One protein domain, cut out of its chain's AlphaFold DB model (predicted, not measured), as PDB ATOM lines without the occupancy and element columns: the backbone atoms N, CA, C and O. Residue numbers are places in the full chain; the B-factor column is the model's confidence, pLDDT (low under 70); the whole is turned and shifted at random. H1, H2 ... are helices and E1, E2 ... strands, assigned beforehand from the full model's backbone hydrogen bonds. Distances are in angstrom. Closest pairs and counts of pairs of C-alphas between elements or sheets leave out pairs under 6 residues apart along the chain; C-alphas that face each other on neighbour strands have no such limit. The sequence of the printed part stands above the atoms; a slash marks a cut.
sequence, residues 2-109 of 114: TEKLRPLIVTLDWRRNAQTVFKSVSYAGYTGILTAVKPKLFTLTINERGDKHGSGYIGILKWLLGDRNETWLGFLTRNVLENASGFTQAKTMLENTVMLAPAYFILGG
ATOM      1  N   THR A   2     -21.926 -18.561 -27.943       74.50
ATOM      2  CA  THR A   2     -22.737 -18.232 -26.751       74.50
ATOM      3  C   THR A   2     -24.178 -17.775 -27.028       74.50
ATOM      4  O   THR A   2     -25.076 -18.142 -26.276       74.50
ATOM      5  N   GLU A   3     -24.445 -17.058 -28.126       91.81
ATOM      6  CA  GLU A   3     -25.797 -16.559 -28.459       91.81
ATOM      7  C   GLU A   3     -26.849 -17.666 -28.625       91.81
ATOM      8  O   GLU A   3     -28.009 -17.473 -28.272       91.81
ATOM      9  N   LYS A   4     -26.449 -18.852 -29.105       93.94
ATOM     10  CA  LYS A   4     -27.372 -19.983 -29.300       93.94
ATOM     11  C   LYS A   4     -27.810 -20.630 -27.987       93.94
ATOM     12  O   LYS A   4     -28.882 -21.218 -27.931       93.94
ATOM     13  N   LEU A   5     -26.985 -20.531 -26.944       95.00
ATOM     14  CA  LEU A   5     -27.295 -21.091 -25.630       95.00
ATOM     15  C   LEU A   5     -28.176 -20.157 -24.799       95.00
ATOM     16  O   LEU A   5     -28.937 -20.640 -23.966       95.00
ATOM     17  N   ARG A   6     -28.125 -18.839 -25.043       95.44
ATOM     18  CA  ARG A   6     -28.921 -17.844 -24.309       95.44
ATOM     19  C   ARG A   6     -30.424 -18.174 -24.241       95.44
ATOM     20  O   ARG A   6     -30.939 -18.169 -23.126       95.44
ATOM     21  N   PRO A   7     -31.132 -18.497 -25.346       96.75
ATOM     22  CA  PRO A   7     -32.559 -18.825 -25.274       96.75
ATOM     23  C   PRO A   7     -32.857 -20.154 -24.561       96.75
ATOM     24  O   PRO A   7     -34.011 -20.423 -24.251       96.75
ATOM     25  N   LEU A   8     -31.843 -20.989 -24.305       97.19
ATOM     26  CA  LEU A   8     -31.995 -22.264 -23.600       97.19
ATOM     27  C   LEU A   8     -31.766 -22.140 -22.091       97.19
ATOM     28  O   LEU A   8     -31.957 -23.128 -21.386       97.19
ATOM     29  N   ILE A   9     -31.337 -20.977 -21.588       97.44
ATOM     30  CA  ILE A   9     -31.083 -20.779 -20.159       97.44
ATOM     31  C   ILE A   9     -32.400 -20.888 -19.395       97.44
ATOM     32  O   ILE A   9     -33.338 -20.126 -19.624       97.44
ATOM     33  N   VAL A  10     -32.443 -21.820 -18.449       98.12
ATOM     34  CA  VAL A  10     -33.591 -22.065 -17.581       98.12
ATOM     35  C   VAL A  10     -33.152 -22.143 -16.126       98.12
ATOM     36  O   VAL A  10     -32.117 -22.724 -15.789       98.12
ATOM     37  N   THR A  11     -33.982 -21.585 -15.250       98.31
ATOM     38  CA  THR A  11     -33.875 -21.783 -13.804       98.31
ATOM     39  C   THR A  11     -34.807 -22.918 -13.406       98.31
ATOM     40  O   THR A  11     -35.994 -22.888 -13.721       98.31
ATOM     41  N   LEU A  12     -34.273 -23.916 -12.709       98.38
ATOM     42  CA  LEU A  12     -34.994 -25.131 -12.338       98.38
ATOM     43  C   LEU A  12     -35.095 -25.244 -10.814       98.38
ATOM     44  O   LEU A  12     -34.097 -25.076 -10.109       98.38
ATOM     45  N   ASP A  13     -36.296 -25.548 -10.318       98.50
ATOM     46  CA  ASP A  13     -36.560 -25.936  -8.928       98.50
ATOM     47  C   ASP A  13     -36.787 -27.450  -8.874       98.50
ATOM     48  O   ASP A  13     -37.831 -27.957  -9.294       98.50
ATOM     49  N   TRP A  14     -35.785 -28.181  -8.394       98.12
ATOM     50  CA  TRP A  14     -35.810 -29.637  -8.342       98.12
ATOM     51  C   TRP A  14     -36.521 -30.074  -7.073       98.12
ATOM     52  O   TRP A  14     -36.006 -29.876  -5.970       98.12
ATOM     53  N   ARG A  15     -37.709 -30.671  -7.212       98.25
ATOM     54  CA  ARG A  15     -38.567 -31.018  -6.073       98.25
ATOM     55  C   ARG A  15     -38.725 -32.523  -5.903       98.25
ATOM     56  O   ARG A  15     -38.888 -33.259  -6.871       98.25
ATOM     57  N   ARG A  16     -38.741 -32.969  -4.647       97.31
ATOM     58  CA  ARG A  16     -39.093 -34.331  -4.226       97.31
ATOM     59  C   ARG A  16     -40.130 -34.207  -3.119       97.31
ATOM     60  O   ARG A  16     -39.938 -33.413  -2.205       97.31
ATOM     61  N   ASN A  17     -41.240 -34.937  -3.215       97.19
ATOM     62  CA  ASN A  17     -42.342 -34.863  -2.242       97.19
ATOM     63  C   ASN A  17     -42.814 -33.417  -1.983       97.19
ATOM     64  O   ASN A  17     -42.960 -32.991  -0.843       97.19
ATOM     65  N   ALA A  18     -42.977 -32.639  -3.059       96.56
ATOM     66  CA  ALA A  18     -43.329 -31.216  -3.027       96.56
ATOM     67  C   ALA A  18     -42.350 -30.295  -2.261       96.56
ATOM     68  O   ALA A  18     -42.644 -29.115  -2.089       96.56
ATOM     69  N   GLN A  19     -41.159 -30.756  -1.883       97.19
ATOM     70  CA  GLN A  19     -40.125 -29.936  -1.246       97.19
ATOM     71  C   GLN A  19     -38.959 -29.693  -2.204       97.19
ATOM     72  O   GLN A  19     -38.554 -30.602  -2.929       97.19
ATOM     73  N   THR A  20     -38.416 -28.471  -2.216       98.31
ATOM     74  CA  THR A  20     -37.197 -28.144  -2.972       98.31
ATOM     75  C   THR A  20     -36.021 -28.935  -2.415       98.31
ATOM     76  O   THR A  20     -35.664 -28.789  -1.248       98.31
ATOM     77  N   VAL A  21     -35.392 -29.733  -3.273       98.44
ATOM     78  CA  VAL A  21     -34.127 -30.413  -2.993       98.44
ATOM     79  C   VAL A  21     -32.976 -29.461  -3.286       98.44
ATOM     80  O   VAL A  21     -32.141 -29.238  -2.419       98.44
ATOM     81  N   PHE A  22     -32.949 -28.863  -4.479       98.75
ATOM     82  CA  PHE A  22     -31.978 -27.842  -4.877       98.75
ATOM     83  C   PHE A  22     -32.531 -26.992  -6.030       98.75
ATOM     84  O   PHE A  22     -33.534 -27.342  -6.652       98.75
ATOM     85  N   LYS A  23     -31.874 -25.869  -6.323       98.75
ATOM     86  CA  LYS A  23     -32.175 -25.012  -7.476       98.75
ATOM     87  C   LYS A  23     -30.944 -24.880  -8.355       98.75
ATOM     88  O   LYS A  23     -29.834 -24.839  -7.833       98.75
ATOM     89  N   SER A  24     -31.128 -24.779  -9.665       98.62
ATOM     90  CA  SER A  24     -30.015 -24.643 -10.610       98.62
ATOM     91  C   SER A  24     -30.320 -23.678 -11.741       98.62
ATOM     92  O   SER A  24     -31.475 -23.533 -12.136       98.62
ATOM     93  N   VAL A  25     -29.264 -23.118 -12.324       98.25
ATOM     94  CA  VAL A  25     -29.302 -22.527 -13.665       98.25
ATOM     95  C   VAL A  25     -28.698 -23.549 -14.625       98.25
ATOM     96  O   VAL A  25     -27.616 -24.076 -14.367       98.25
ATOM     97  N   SER A  26     -29.417 -23.880 -15.695       97.00
ATOM     98  CA  SER A  26     -28.991 -24.879 -16.682       97.00
ATOM     99  C   SER A  26     -29.448 -24.495 -18.090       97.00
ATOM    100  O   SER A  26     -30.109 -23.476 -18.285       97.00
ATOM    101  N   TYR A  27     -29.104 -25.329 -19.067       97.06
ATOM    102  CA  TYR A  27     -29.605 -25.245 -20.432       97.06
ATOM    103  C   TYR A  27     -30.667 -26.322 -20.663       97.06
ATOM    104  O   TYR A  27     -30.466 -27.481 -20.294       97.06
ATOM    105  N   ALA A  28     -31.789 -25.969 -21.291       97.56
ATOM    106  CA  ALA A  28     -32.827 -26.929 -21.654       97.56
ATOM    107  C   ALA A  28     -32.238 -28.073 -22.508       97.56
ATOM    108  O   ALA A  28     -31.606 -27.832 -23.535       97.56
ATOM    109  N   GLY A  29     -32.425 -29.318 -22.055       96.50
ATOM    110  CA  GLY A  29     -31.853 -30.526 -22.665       96.50
ATOM    111  C   GLY A  29     -30.563 -31.037 -22.008       96.50
ATOM    112  O   GLY A  29     -30.219 -32.202 -22.191       96.50
ATOM    113  N   TYR A  30     -29.879 -30.230 -21.189       97.38
ATOM    114  CA  TYR A  30     -28.726 -30.681 -20.409       97.38
ATOM    115  C   TYR A  30     -29.165 -31.197 -19.032       97.38
ATOM    116  O   TYR A  30     -29.738 -30.466 -18.224       97.38
ATOM    117  N   THR A  31     -28.902 -32.477 -18.765       96.56
ATOM    118  CA  THR A  31     -29.387 -33.182 -17.566       96.56
ATOM    119  C   THR A  31     -28.413 -33.171 -16.392       96.56
ATOM    120  O   THR A  31     -28.806 -33.584 -15.298       96.56
ATOM    121  N   GLY A  32     -27.169 -32.735 -16.605       97.56
ATOM    122  CA  GLY A  32     -26.201 -32.481 -15.540       97.56
ATOM    123  C   GLY A  32     -26.376 -31.094 -14.922       97.56
ATOM    124  O   GLY A  32     -27.203 -30.308 -15.382       97.56
ATOM    125  N   ILE A  33     -25.578 -30.767 -13.900       98.25
ATOM    126  CA  ILE A  33     -25.648 -29.461 -13.229       98.25
ATOM    127  C   ILE A  33     -24.300 -28.742 -13.290       98.25
ATOM    128  O   ILE A  33     -23.275 -29.335 -12.987       98.25
ATOM    129  N   LEU A  34     -24.301 -27.461 -13.672       98.19
ATOM    130  CA  LEU A  34     -23.094 -26.612 -13.706       98.19
ATOM    131  C   LEU A  34     -23.111 -25.495 -12.656       98.19
ATOM    132  O   LEU A  34     -22.069 -24.963 -12.283       98.19
ATOM    133  N   THR A  35     -24.295 -25.093 -12.199       98.69
ATOM    134  CA  THR A  35     -24.479 -23.993 -11.248       98.69
ATOM    135  C   THR A  35     -25.731 -24.251 -10.435       98.69
ATOM    136  O   THR A  35     -26.826 -24.360 -10.995       98.69
ATOM    137  N   ALA A  36     -25.586 -24.358  -9.117       98.75
ATOM    138  CA  ALA A  36     -26.707 -24.637  -8.238       98.75
ATOM    139  C   ALA A  36     -26.511 -24.166  -6.800       98.75
ATOM    140  O   ALA A  36     -25.400 -23.985  -6.303       98.75
ATOM    141  N   VAL A  37     -27.647 -24.056  -6.119       98.81
ATOM    142  CA  VAL A  37     -27.749 -23.882  -4.676       98.81
ATOM    143  C   VAL A  37     -28.607 -24.997  -4.097       98.81
ATOM    144  O   VAL A  37     -29.727 -25.238  -4.553       98.81
ATOM    145  N   LYS A  38     -28.099 -25.661  -3.059       98.56
ATOM    146  CA  LYS A  38     -28.875 -26.528  -2.176       98.56
ATOM    147  C   LYS A  38     -29.265 -25.706  -0.942       98.56
ATOM    148  O   LYS A  38     -28.394 -25.422  -0.114       98.56
ATOM    149  N   PRO A  39     -30.530 -25.250  -0.829       98.25
ATOM    150  CA  PRO A  39     -30.923 -24.265   0.172       98.25
ATOM    151  C   PRO A  39     -30.488 -24.651   1.583       98.25
ATOM    152  O   PRO A  39     -30.694 -25.784   2.008       98.25
ATOM    153  N   LYS A  40     -29.921 -23.682   2.311       97.50
ATOM    154  CA  LYS A  40     -29.416 -23.834   3.686       97.50
ATOM    155  C   LYS A  40     -28.258 -24.822   3.861       97.50
ATOM    156  O   LYS A  40     -27.868 -25.021   5.003       97.50
ATOM    157  N   LEU A  41     -27.719 -25.435   2.802       98.44
ATOM    158  CA  LEU A  41     -26.672 -26.456   2.913       98.44
ATOM    159  C   LEU A  41     -25.377 -26.045   2.214       98.44
ATOM    160  O   LEU A  41     -24.360 -25.916   2.886       98.44
ATOM    161  N   PHE A  42     -25.399 -25.864   0.892       98.81
ATOM    162  CA  PHE A  42     -24.210 -25.488   0.124       98.81
ATOM    163  C   PHE A  42     -24.561 -24.936  -1.265       98.81
ATOM    164  O   PHE A  42     -25.662 -25.141  -1.782       98.81
ATOM    165  N   THR A  43     -23.600 -24.273  -1.898       98.81
ATOM    166  CA  THR A  43     -23.620 -23.865  -3.311       98.81
ATOM    167  C   THR A  43     -22.530 -24.585  -4.078       98.81
ATOM    168  O   THR A  43     -21.459 -24.825  -3.529       98.81
ATOM    169  N   LEU A  44     -22.781 -24.898  -5.348       98.81
ATOM    170  CA  LEU A  44     -21.819 -25.579  -6.209       98.81
ATOM    171  C   LEU A  44     -21.798 -24.941  -7.600       98.81
ATOM    172  O   LEU A  44     -22.836 -24.860  -8.266       98.81
ATOM    173  N   THR A  45     -20.612 -24.543  -8.054       98.69
ATOM    174  CA  THR A  45     -20.348 -24.165  -9.448       98.69
ATOM    175  C   THR A  45     -19.142 -24.913  -9.991       98.69
ATOM    176  O   THR A  45     -18.251 -25.316  -9.241       98.69
ATOM    177  N   ILE A  46     -19.120 -25.115 -11.305       98.06
ATOM    178  CA  ILE A  46     -18.095 -25.911 -11.973       98.06
ATOM    179  C   ILE A  46     -17.431 -25.088 -13.064       98.06
ATOM    180  O   ILE A  46     -18.117 -24.541 -13.926       98.06
ATOM    181  N   ASN A  47     -16.099 -25.068 -13.046       97.00
ATOM    182  CA  ASN A  47     -15.296 -24.513 -14.126       97.00
ATOM    183  C   ASN A  47     -14.569 -25.643 -14.853       97.00
ATOM    184  O   ASN A  47     -14.000 -26.548 -14.235       97.00
ATOM    185  N   GLU A  48     -14.573 -25.566 -16.179       92.81
ATOM    186  CA  GLU A  48     -13.801 -26.473 -17.018       92.81
ATOM    187  C   GLU A  48     -12.304 -26.324 -16.720       92.81
ATOM    188  O   GLU A  48     -11.788 -25.216 -16.549       92.81
ATOM    189  N   ARG A  49     -11.598 -27.457 -16.668       92.50
ATOM    190  CA  ARG A  49     -10.143 -27.489 -16.573       92.50
ATOM    191  C   ARG A  49      -9.588 -28.126 -17.836       92.50
ATOM    192  O   ARG A  49      -9.521 -29.344 -17.936       92.50
ATOM    193  N   GLY A  50      -9.166 -27.293 -18.782       83.12
ATOM    194  CA  GLY A  50      -8.475 -27.774 -19.974       83.12
ATOM    195  C   GLY A  50      -7.141 -28.428 -19.613       83.12
ATOM    196  O   GLY A  50      -6.413 -27.943 -18.740       83.12
ATOM    197  N   ASP A  51      -6.805 -29.516 -20.297       81.69
ATOM    198  CA  ASP A  51      -5.513 -30.170 -20.176       81.69
ATOM    199  C   ASP A  51      -4.821 -30.288 -21.539       81.69
ATOM    200  O   ASP A  51      -5.448 -30.398 -22.589       81.69
ATOM    201  N   LYS A  52      -3.487 -30.238 -21.538       74.75
ATOM    202  CA  LYS A  52      -2.702 -30.314 -22.781       74.75
ATOM    203  C   LYS A  52      -2.668 -31.724 -23.378       74.75
ATOM    204  O   LYS A  52      -2.231 -31.888 -24.510       74.75
ATOM    205  N   HIS A  53      -3.096 -32.726 -22.611       76.62
ATOM    206  CA  HIS A  53      -3.023 -34.138 -22.978       76.62
ATOM    207  C   HIS A  53      -4.362 -34.706 -23.466       76.62
ATOM    208  O   HIS A  53      -4.407 -35.870 -23.856       76.62
ATOM    209  N   GLY A  54      -5.438 -33.911 -23.474       81.19
ATOM    210  CA  GLY A  54      -6.753 -34.354 -23.926       81.19
ATOM    211  C   GLY A  54      -7.338 -35.469 -23.059       81.19
ATOM    212  O   GLY A  54      -8.032 -36.336 -23.587       81.19
ATOM    213  N   SER A  55      -7.057 -35.484 -21.751       82.88
ATOM    214  CA  SER A  55      -7.498 -36.548 -20.834       82.88
ATOM    215  C   SER A  55      -9.002 -36.782 -20.882       82.88
ATOM    216  O   SER A  55      -9.415 -37.933 -20.822       82.88
ATOM    217  N   GLY A  56      -9.811 -35.741 -21.107       87.69
ATOM    218  CA  GLY A  56     -11.253 -35.899 -21.315       87.69
ATOM    219  C   GLY A  56     -11.605 -36.786 -22.518       87.69
ATOM    220  O   GLY A  56     -12.489 -37.636 -22.424       87.69
ATOM    221  N   TYR A  57     -10.885 -36.656 -23.636       90.12
ATOM    222  CA  TYR A  57     -11.068 -37.531 -24.800       90.12
ATOM    223  C   TYR A  57     -10.566 -38.952 -24.527       90.12
ATOM    224  O   TYR A  57     -11.211 -39.917 -24.934       90.12
ATOM    225  N   ILE A  58      -9.448 -39.088 -23.808       91.00
ATOM    226  CA  ILE A  58      -8.911 -40.394 -23.397       91.00
ATOM    227  C   ILE A  58      -9.915 -41.128 -22.496       91.00
ATOM    228  O   ILE A  58     -10.170 -42.309 -22.725       91.00
ATOM    229  N   GLY A  59     -10.521 -40.440 -21.524       91.12
ATOM    230  CA  GLY A  59     -11.563 -40.996 -20.658       91.12
ATOM    231  C   GLY A  59     -12.765 -41.497 -21.461       91.12
ATOM    232  O   GLY A  59     -13.201 -42.634 -21.293       91.12
ATOM    233  N   ILE A  60     -13.252 -40.707 -22.427       93.50
ATOM    234  CA  ILE A  60     -14.351 -41.129 -23.315       93.50
ATOM    235  C   ILE A  60     -13.974 -42.383 -24.121       93.50
ATOM    236  O   ILE A  60     -14.787 -43.299 -24.242       93.50
ATOM    237  N   LEU A  61     -12.751 -42.459 -24.659       93.88
ATOM    238  CA  LEU A  61     -12.289 -43.638 -25.400       93.88
ATOM    239  C   LEU A  61     -12.240 -44.885 -24.511       93.88
ATOM    240  O   LEU A  61     -12.751 -45.928 -24.911       93.88
ATOM    241  N   LYS A  62     -11.693 -44.781 -23.294       93.31
ATOM    242  CA  LYS A  62     -11.701 -45.878 -22.313       93.31
ATOM    243  C   LYS A  62     -13.121 -46.347 -21.990       93.31
ATOM    244  O   LYS A  62     -13.388 -47.547 -22.024       93.31
ATOM    245  N   TRP A  63     -14.039 -45.402 -21.776       95.00
ATOM    246  CA  TRP A  63     -15.451 -45.682 -21.512       95.00
ATOM    247  C   TRP A  63     -16.119 -46.465 -22.646       95.00
ATOM    248  O   TRP A  63     -16.848 -47.433 -22.401       95.00
ATOM    249  N   LEU A  64     -15.852 -46.079 -23.897       95.38
ATOM    250  CA  LEU A  64     -16.346 -46.782 -25.084       95.38
ATOM    251  C   LEU A  64     -15.721 -48.175 -25.240       95.38
ATOM    252  O   LEU A  64     -16.414 -49.103 -25.652       95.38
ATOM    253  N   LEU A  65     -14.447 -48.334 -24.869       96.75
ATOM    254  CA  LEU A  65     -13.720 -49.608 -24.896       96.75
ATOM    255  C   LEU A  65     -14.052 -50.532 -23.708       96.75
ATOM    256  O   LEU A  65     -13.547 -51.650 -23.648       96.75
ATOM    257  N   GLY A  66     -14.933 -50.101 -22.800       95.50
ATOM    258  CA  GLY A  66     -15.522 -50.939 -21.752       95.50
ATOM    259  C   GLY A  66     -15.076 -50.622 -20.325       95.50
ATOM    260  O   GLY A  66     -15.676 -51.158 -19.393       95.50
ATOM    261  N   ASP A  67     -14.101 -49.733 -20.122       94.00
ATOM    262  CA  ASP A  67     -13.700 -49.285 -18.785       94.00
ATOM    263  C   ASP A  67     -14.647 -48.186 -18.285       94.00
ATOM    264  O   ASP A  67     -14.534 -47.015 -18.644       94.00
ATOM    265  N   ARG A  68     -15.632 -48.590 -17.474       93.88
ATOM    266  CA  ARG A  68     -16.726 -47.730 -16.997       93.88
ATOM    267  C   ARG A  68     -16.600 -47.328 -15.527       93.88
ATOM    268  O   ARG A  68     -17.607 -47.074 -14.869       93.88
ATOM    269  N   ASN A  69     -15.378 -47.289 -15.004       91.25
ATOM    270  CA  ASN A  69     -15.122 -46.944 -13.603       91.25
ATOM    271  C   ASN A  69     -15.115 -45.425 -13.336       91.25
ATOM    272  O   ASN A  69     -15.189 -44.997 -12.185       91.25
ATOM    273  N   GLU A  70     -15.029 -44.603 -14.384       92.69
ATOM    274  CA  GLU A  70     -14.936 -43.142 -14.293       92.69
ATOM    275  C   GLU A  70     -16.320 -42.470 -14.392       92.69
ATOM    276  O   GLU A  70     -17.196 -42.901 -15.135       92.69
ATOM    277  N   THR A  71     -16.542 -41.373 -13.667       95.12
ATOM    278  CA  THR A  71     -17.846 -40.689 -13.636       95.12
ATOM    279  C   THR A  71     -17.881 -39.460 -14.546       95.12
ATOM    280  O   THR A  71     -16.924 -38.688 -14.638       95.12
ATOM    281  N   TRP A  72     -19.028 -39.228 -15.192       95.75
ATOM    282  CA  TRP A  72     -19.298 -38.003 -15.948       95.75
ATOM    283  C   TRP A  72     -19.510 -36.816 -15.008       95.75
ATOM    284  O   TRP A  72     -20.365 -36.862 -14.122       95.75
ATOM    285  N   LEU A  73     -18.803 -35.713 -15.259       95.81
ATOM    286  CA  LEU A  73     -18.848 -34.479 -14.465       95.81
ATOM    287  C   LEU A  73     -20.279 -33.992 -14.166       95.81
ATOM    288  O   LEU A  73     -20.641 -33.725 -13.017       95.81
ATOM    289  N   GLY A  74     -21.116 -33.896 -15.204       96.25
ATOM    290  CA  GLY A  74     -22.502 -33.444 -15.071       96.25
ATOM    291  C   GLY A  74     -23.367 -34.377 -14.218       96.25
ATOM    292  O   GLY A  74     -24.267 -33.914 -13.521       96.25
ATOM    293  N   PHE A  75     -23.083 -35.682 -14.232       97.31
ATOM    294  CA  PHE A  75     -23.818 -36.667 -13.436       97.31
ATOM    295  C   PHE A  75     -23.333 -36.709 -11.989       97.31
ATOM    296  O   PHE A  75     -24.164 -36.794 -11.088       97.31
ATOM    297  N   LEU A  76     -22.025 -36.562 -11.751       98.31
ATOM    298  CA  LEU A  76     -21.469 -36.429 -10.403       98.31
ATOM    299  C   LEU A  76     -22.079 -35.228  -9.676       98.31
ATOM    300  O   LEU A  76     -22.636 -35.362  -8.591       98.31
ATOM    301  N   THR A  77     -22.022 -34.051 -10.292       98.31
ATOM    302  CA  THR A  77     -22.534 -32.802  -9.702       98.31
ATOM    303  C   THR A  77     -24.034 -32.869  -9.423       98.31
ATOM    304  O   THR A  77     -24.484 -32.454  -8.354       98.31
ATOM    305  N   ARG A  78     -24.811 -33.470 -10.334       98.25
ATOM    306  CA  ARG A  78     -26.226 -33.759 -10.098       98.25
ATOM    307  C   ARG A  78     -26.432 -34.704  -8.915       98.25
ATOM    308  O   ARG A  78     -27.255 -34.411  -8.053       98.25
ATOM    309  N   ASN A  79     -25.675 -35.797  -8.843       98.44
ATOM    310  CA  ASN A  79     -25.764 -36.757  -7.746       98.44
ATOM    311  C   ASN A  79     -25.439 -36.109  -6.388       98.44
ATOM    312  O   ASN A  79     -26.172 -36.320  -5.421       98.44
ATOM    313  N   VAL A  80     -24.404 -35.265  -6.332       98.69
ATOM    314  CA  VAL A  80     -24.034 -34.485  -5.141       98.69
ATOM    315  C   VAL A  80     -25.189 -33.586  -4.701       98.69
ATOM    316  O   VAL A  80     -25.587 -33.615  -3.538       98.69
ATOM    317  N   LEU A  81     -25.786 -32.823  -5.617       98.56
ATOM    318  CA  LEU A  81     -26.900 -31.926  -5.292       98.56
ATOM    319  C   LEU A  81     -28.169 -32.674  -4.876       98.56
ATOM    320  O   LEU A  81     -28.869 -32.233  -3.963       98.56
ATOM    321  N   GLU A  82     -28.451 -33.822  -5.485       98.06
ATOM    322  CA  GLU A  82     -29.607 -34.644  -5.131       98.06
ATOM    323  C   GLU A  82     -29.438 -35.317  -3.760       98.06
ATOM    324  O   GLU A  82     -30.398 -35.349  -2.986       98.06
ATOM    325  N   ASN A  83     -28.232 -35.791  -3.416       98.19
ATOM    326  CA  ASN A  83     -28.053 -36.748  -2.316       98.19
ATOM    327  C   ASN A  83     -27.184 -36.263  -1.146       98.19
ATOM    328  O   ASN A  83     -27.391 -36.734  -0.031       98.19
ATOM    329  N   ALA A  84     -26.260 -35.316  -1.337       98.44
ATOM    330  CA  ALA A  84     -25.425 -34.839  -0.233       98.44
ATOM    331  C   ALA A  84     -26.261 -34.063   0.799       98.44
ATOM    332  O   ALA A  84     -27.062 -33.191   0.449       98.44
ATOM    333  N   SER A  85     -26.062 -34.372   2.076       97.50
ATOM    334  CA  SER A  85     -26.794 -33.804   3.216       97.50
ATOM    335  C   SER A  85     -26.165 -32.527   3.787       97.50
ATOM    336  O   SER A  85     -26.771 -31.871   4.628       97.50
ATOM    337  N   GLY A  86     -24.983 -32.133   3.309       98.12
ATOM    338  CA  GLY A  86     -24.293 -30.918   3.736       98.12
ATOM    339  C   GLY A  86     -22.965 -30.709   3.010       98.12
ATOM    340  O   GLY A  86     -22.556 -31.545   2.201       98.12
ATOM    341  N   PHE A  87     -22.295 -29.598   3.326       98.62
ATOM    342  CA  PHE A  87     -21.029 -29.186   2.715       98.62
ATOM    343  C   PHE A  87     -19.946 -30.272   2.788       98.62
ATOM    344  O   PHE A  87     -19.400 -30.654   1.759       98.62
ATOM    345  N   THR A  88     -19.680 -30.829   3.974       98.50
ATOM    346  CA  THR A  88     -18.623 -31.838   4.161       98.50
ATOM    347  C   THR A  88     -18.840 -33.066   3.282       98.50
ATOM    348  O   THR A  88     -17.912 -33.511   2.616       98.50
ATOM    349  N   GLN A  89     -20.071 -33.586   3.220       98.69
ATOM    350  CA  GLN A  89     -20.375 -34.746   2.380       98.69
ATOM    351  C   GLN A  89     -20.237 -34.406   0.893       98.69
ATOM    352  O   GLN A  89     -19.669 -35.196   0.143       98.69
ATOM    353  N   ALA A  90     -20.714 -33.230   0.470       98.75
ATOM    354  CA  ALA A  90     -20.551 -32.769  -0.906       98.75
ATOM    355  C   ALA A  90     -19.067 -32.667  -1.286       98.75
ATOM    356  O   ALA A  90     -18.667 -33.190  -2.323       98.75
ATOM    357  N   LYS A  91     -18.241 -32.078  -0.414       98.62
ATOM    358  CA  LYS A  91     -16.788 -31.987  -0.582       98.62
ATOM    359  C   LYS A  91     -16.158 -33.372  -0.744       98.62
ATOM    360  O   LYS A  91     -15.498 -33.619  -1.745       98.62
ATOM    361  N   THR A  92     -16.439 -34.299   0.173       98.56
ATOM    362  CA  THR A  92     -15.913 -35.672   0.118       98.56
ATOM    363  C   THR A  92     -16.306 -36.402  -1.168       98.56
ATOM    364  O   THR A  92     -15.484 -37.118  -1.735       98.56
ATOM    365  N   MET A  93     -17.543 -36.232  -1.648       98.56
ATOM    366  CA  MET A  93     -17.987 -36.830  -2.911       98.56
ATOM    367  C   MET A  93     -17.237 -36.240  -4.110       98.56
ATOM    368  O   MET A  93     -16.812 -36.985  -4.990       98.56
ATOM    369  N   LEU A  94     -17.058 -34.916  -4.146       98.31
ATOM    370  CA  LEU A  94     -16.383 -34.217  -5.243       98.31
ATOM    371  C   LEU A  94     -14.873 -34.495  -5.285       98.31
ATOM    372  O   LEU A  94     -14.312 -34.584  -6.370       98.31
ATOM    373  N   GLU A  95     -14.226 -34.646  -4.127       97.44
ATOM    374  CA  GLU A  95     -12.782 -34.906  -4.023       97.44
ATOM    375  C   GLU A  95     -12.405 -36.347  -4.380       97.44
ATOM    376  O   GLU A  95     -11.363 -36.574  -4.989       97.44
ATOM    377  N   ASN A  96     -13.240 -37.322  -4.010       97.25
ATOM    378  CA  ASN A  96     -12.878 -38.740  -4.107       97.25
ATOM    379  C   ASN A  96     -13.465 -39.458  -5.326       97.25
ATOM    380  O   ASN A  96     -13.072 -40.589  -5.614       97.25
ATOM    381  N   THR A  97     -14.417 -38.850  -6.039       97.25
ATOM    382  CA  THR A  97     -14.988 -39.491  -7.228       97.25
ATOM    383  C   THR A  97     -14.026 -39.381  -8.405       97.25
ATOM    384  O   THR A  97     -13.688 -38.284  -8.848       97.25
ATOM    385  N   VAL A  98     -13.639 -40.527  -8.965       94.44
ATOM    386  CA  VAL A  98     -12.834 -40.585 -10.191       94.44
ATOM    387  C   VAL A  98     -13.675 -40.105 -11.377       94.44
ATOM    388  O   VAL A  98     -14.793 -40.581 -11.588       94.44
ATOM    389  N   MET A  99     -13.144 -39.163 -12.157       94.00
ATOM    390  CA  MET A  99     -13.842 -38.538 -13.283       94.00
ATOM    391  C   MET A  99     -13.165 -38.806 -14.623       94.00
ATOM    392  O   MET A  99     -11.944 -38.899 -14.693       94.00
ATOM    393  N   LEU A 100     -13.980 -38.804 -15.683       92.38
ATOM    394  CA  LEU A 100     -13.534 -38.910 -17.081       92.38
ATOM    395  C   LEU A 100     -12.646 -37.743 -17.527       92.38
ATOM    396  O   LEU A 100     -11.828 -37.882 -18.430       92.38
ATOM    397  N   ALA A 101     -12.859 -36.566 -16.940       91.50
ATOM    398  CA  ALA A 101     -12.168 -35.341 -17.304       91.50
ATOM    399  C   ALA A 101     -11.869 -34.500 -16.055       91.50
ATOM    400  O   ALA A 101     -12.659 -34.504 -15.104       91.50
ATOM    401  N   PRO A 102     -10.758 -33.750 -16.051       92.00
ATOM    402  CA  PRO A 102     -10.440 -32.826 -14.974       92.00
ATOM    403  C   PRO A 102     -11.418 -31.643 -14.944       92.00
ATOM    404  O   PRO A 102     -11.862 -31.146 -15.977       92.00
ATOM    405  N   ALA A 103     -11.708 -31.140 -13.745       95.06
ATOM    406  CA  ALA A 103     -12.533 -29.953 -13.535       95.06
ATOM    407  C   ALA A 103     -12.141 -29.232 -12.242       95.06
ATOM    408  O   ALA A 103     -11.466 -29.802 -11.381       95.06
ATOM    409  N   TYR A 104     -12.588 -27.986 -12.103       97.25
ATOM    410  CA  TYR A 104     -12.569 -27.267 -10.835       97.25
ATOM    411  C   TYR A 104     -13.978 -27.228 -10.251       97.25
ATOM    412  O   TYR A 104     -14.917 -26.766 -10.904       97.25
ATOM    413  N   PHE A 105     -14.107 -27.668  -9.003       98.44
ATOM    414  CA  PHE A 105     -15.323 -27.513  -8.217       98.44
ATOM    415  C   PHE A 105     -15.168 -26.338  -7.262       98.44
ATOM    416  O   PHE A 105     -14.221 -26.295  -6.479       98.44
ATOM    417  N   ILE A 106     -16.105 -25.399  -7.317       98.75
ATOM    418  CA  ILE A 106     -16.209 -24.301  -6.364       98.75
ATOM    419  C   ILE A 106     -17.415 -24.609  -5.489       98.75
ATOM    420  O   ILE A 106     -18.558 -24.587  -5.950       98.75
ATOM    421  N   LEU A 107     -17.136 -24.954  -4.238       98.88
ATOM    422  CA  LEU A 107     -18.118 -25.352  -3.243       98.88
ATOM    423  C   LEU A 107     -18.079 -24.331  -2.105       98.88
ATOM    424  O   LEU A 107     -16.994 -24.003  -1.639       98.88
ATOM    425  N   GLY A 108     -19.244 -23.847  -1.680       98.81
ATOM    426  CA  GLY A 108     -19.389 -22.986  -0.501       98.81
ATOM    427  C   GLY A 108     -20.446 -23.557   0.433       98.81
ATOM    428  O   GLY A 108     -21.450 -24.089  -0.049       98.81
ATOM    429  N   GLY A 109     -20.214 -23.508   1.742       98.56
ATOM    430  CA  GLY A 109     -21.105 -24.093   2.745       98.56
ATOM    431  C   GLY A 109     -22.058 -23.091   3.379       98.56
ATOM    432  O   GLY A 109     -22.390 -22.054   2.804       98.56
TER     433      GLY A 109
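AT A GLANCE: This is residues 2 to 109 of the 114 residues of the protein "CBAH domain-containing protein" of Biomphalaria glabrata (UniProt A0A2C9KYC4). A twisted sheet of five antiparallel strands curls round the helix H2, and a second helix, H3, packs beside H2 on the same face, over E4 and E5. The hairpin of E1 and E2 forms one side of the sheet, E2 bending on its way, while H1 lies off the sheet and touches no helix. The printed part has 108 residues, with three named helices and five named strands in the order E1 E2 E3 E4 H1 H2 H3 E5; across the sheet the order is E1 E2 E3 E4 E5. The class is mixed, helices and strands. The whole is compact, with a radius of gyration of the C-alphas of 14.8 A and spans of 41 by 36 by 24 A.

IN THESE COORDINATES: E1, residues 9 to 16, is 22.4 A long and begins at C-alpha 9 (-31.083, -20.779, -20.159). E2, residues 19 to 27, is also 22.4 A long and bends by 56 degrees at residue 22. E3 is residues 35 to 38, 10.4 A; E4 is residues 42 to 48, 20.1 A; E5 is residues 103 to 108, 16.3 A, ending at C-alpha 108 (-19.389, -22.986, -0.501). H1 is residues 55 to 64, 14.2 A; H2 is residues 73 to 83, 15.4 A, beginning at C-alpha 73 (-18.848, -34.479, -14.465); H3 is residues 87 to 96, 14.3 A.

HOW THE PARTS SIT: E1 to E4 form a meander, each strand the antiparallel neighbour of the one before, and E1 and E5 are the edge strands. N 12 and O 24 are 2.9 A apart between E1 and E2, N 23 and O 37 2.9 A between E2 and E3, N 38 and O 42 2.8 A between E3 and E4, and N 45 and O 106 2.9 A between E4 and E5, each within hydrogen-bond range. H2 and H3 are on the same face of the sheet, giving two layers, a sheet with helices on one face. The closest C-alphas of E2 and H2 are those of Phe 22 and Leu 81, 6.5 A. H3 has a height over the sheet of 9.7 A and runs along the strands, at 7 degrees to E5 on the local plane. H2 and H3, a helical hairpin, touch, closest at the C-alphas of Val 80 and Ala 90, 5.7 A, and run opposite ways at a shallow tilt of 32 degrees, only just short of steep. H1 is not on the sheet and is apart from H2 and H3. In H1, H2 and H3 every O i to N i+4 pair is within hydrogen-bond range.

THE WHOLE: The two C-alphas farthest apart are those of Ala 18 and Lys 52, 45.2 A. The printed part has no cut and no long link. The mean pLDDT of the printed part is 95.5, and no printed residue is under 70.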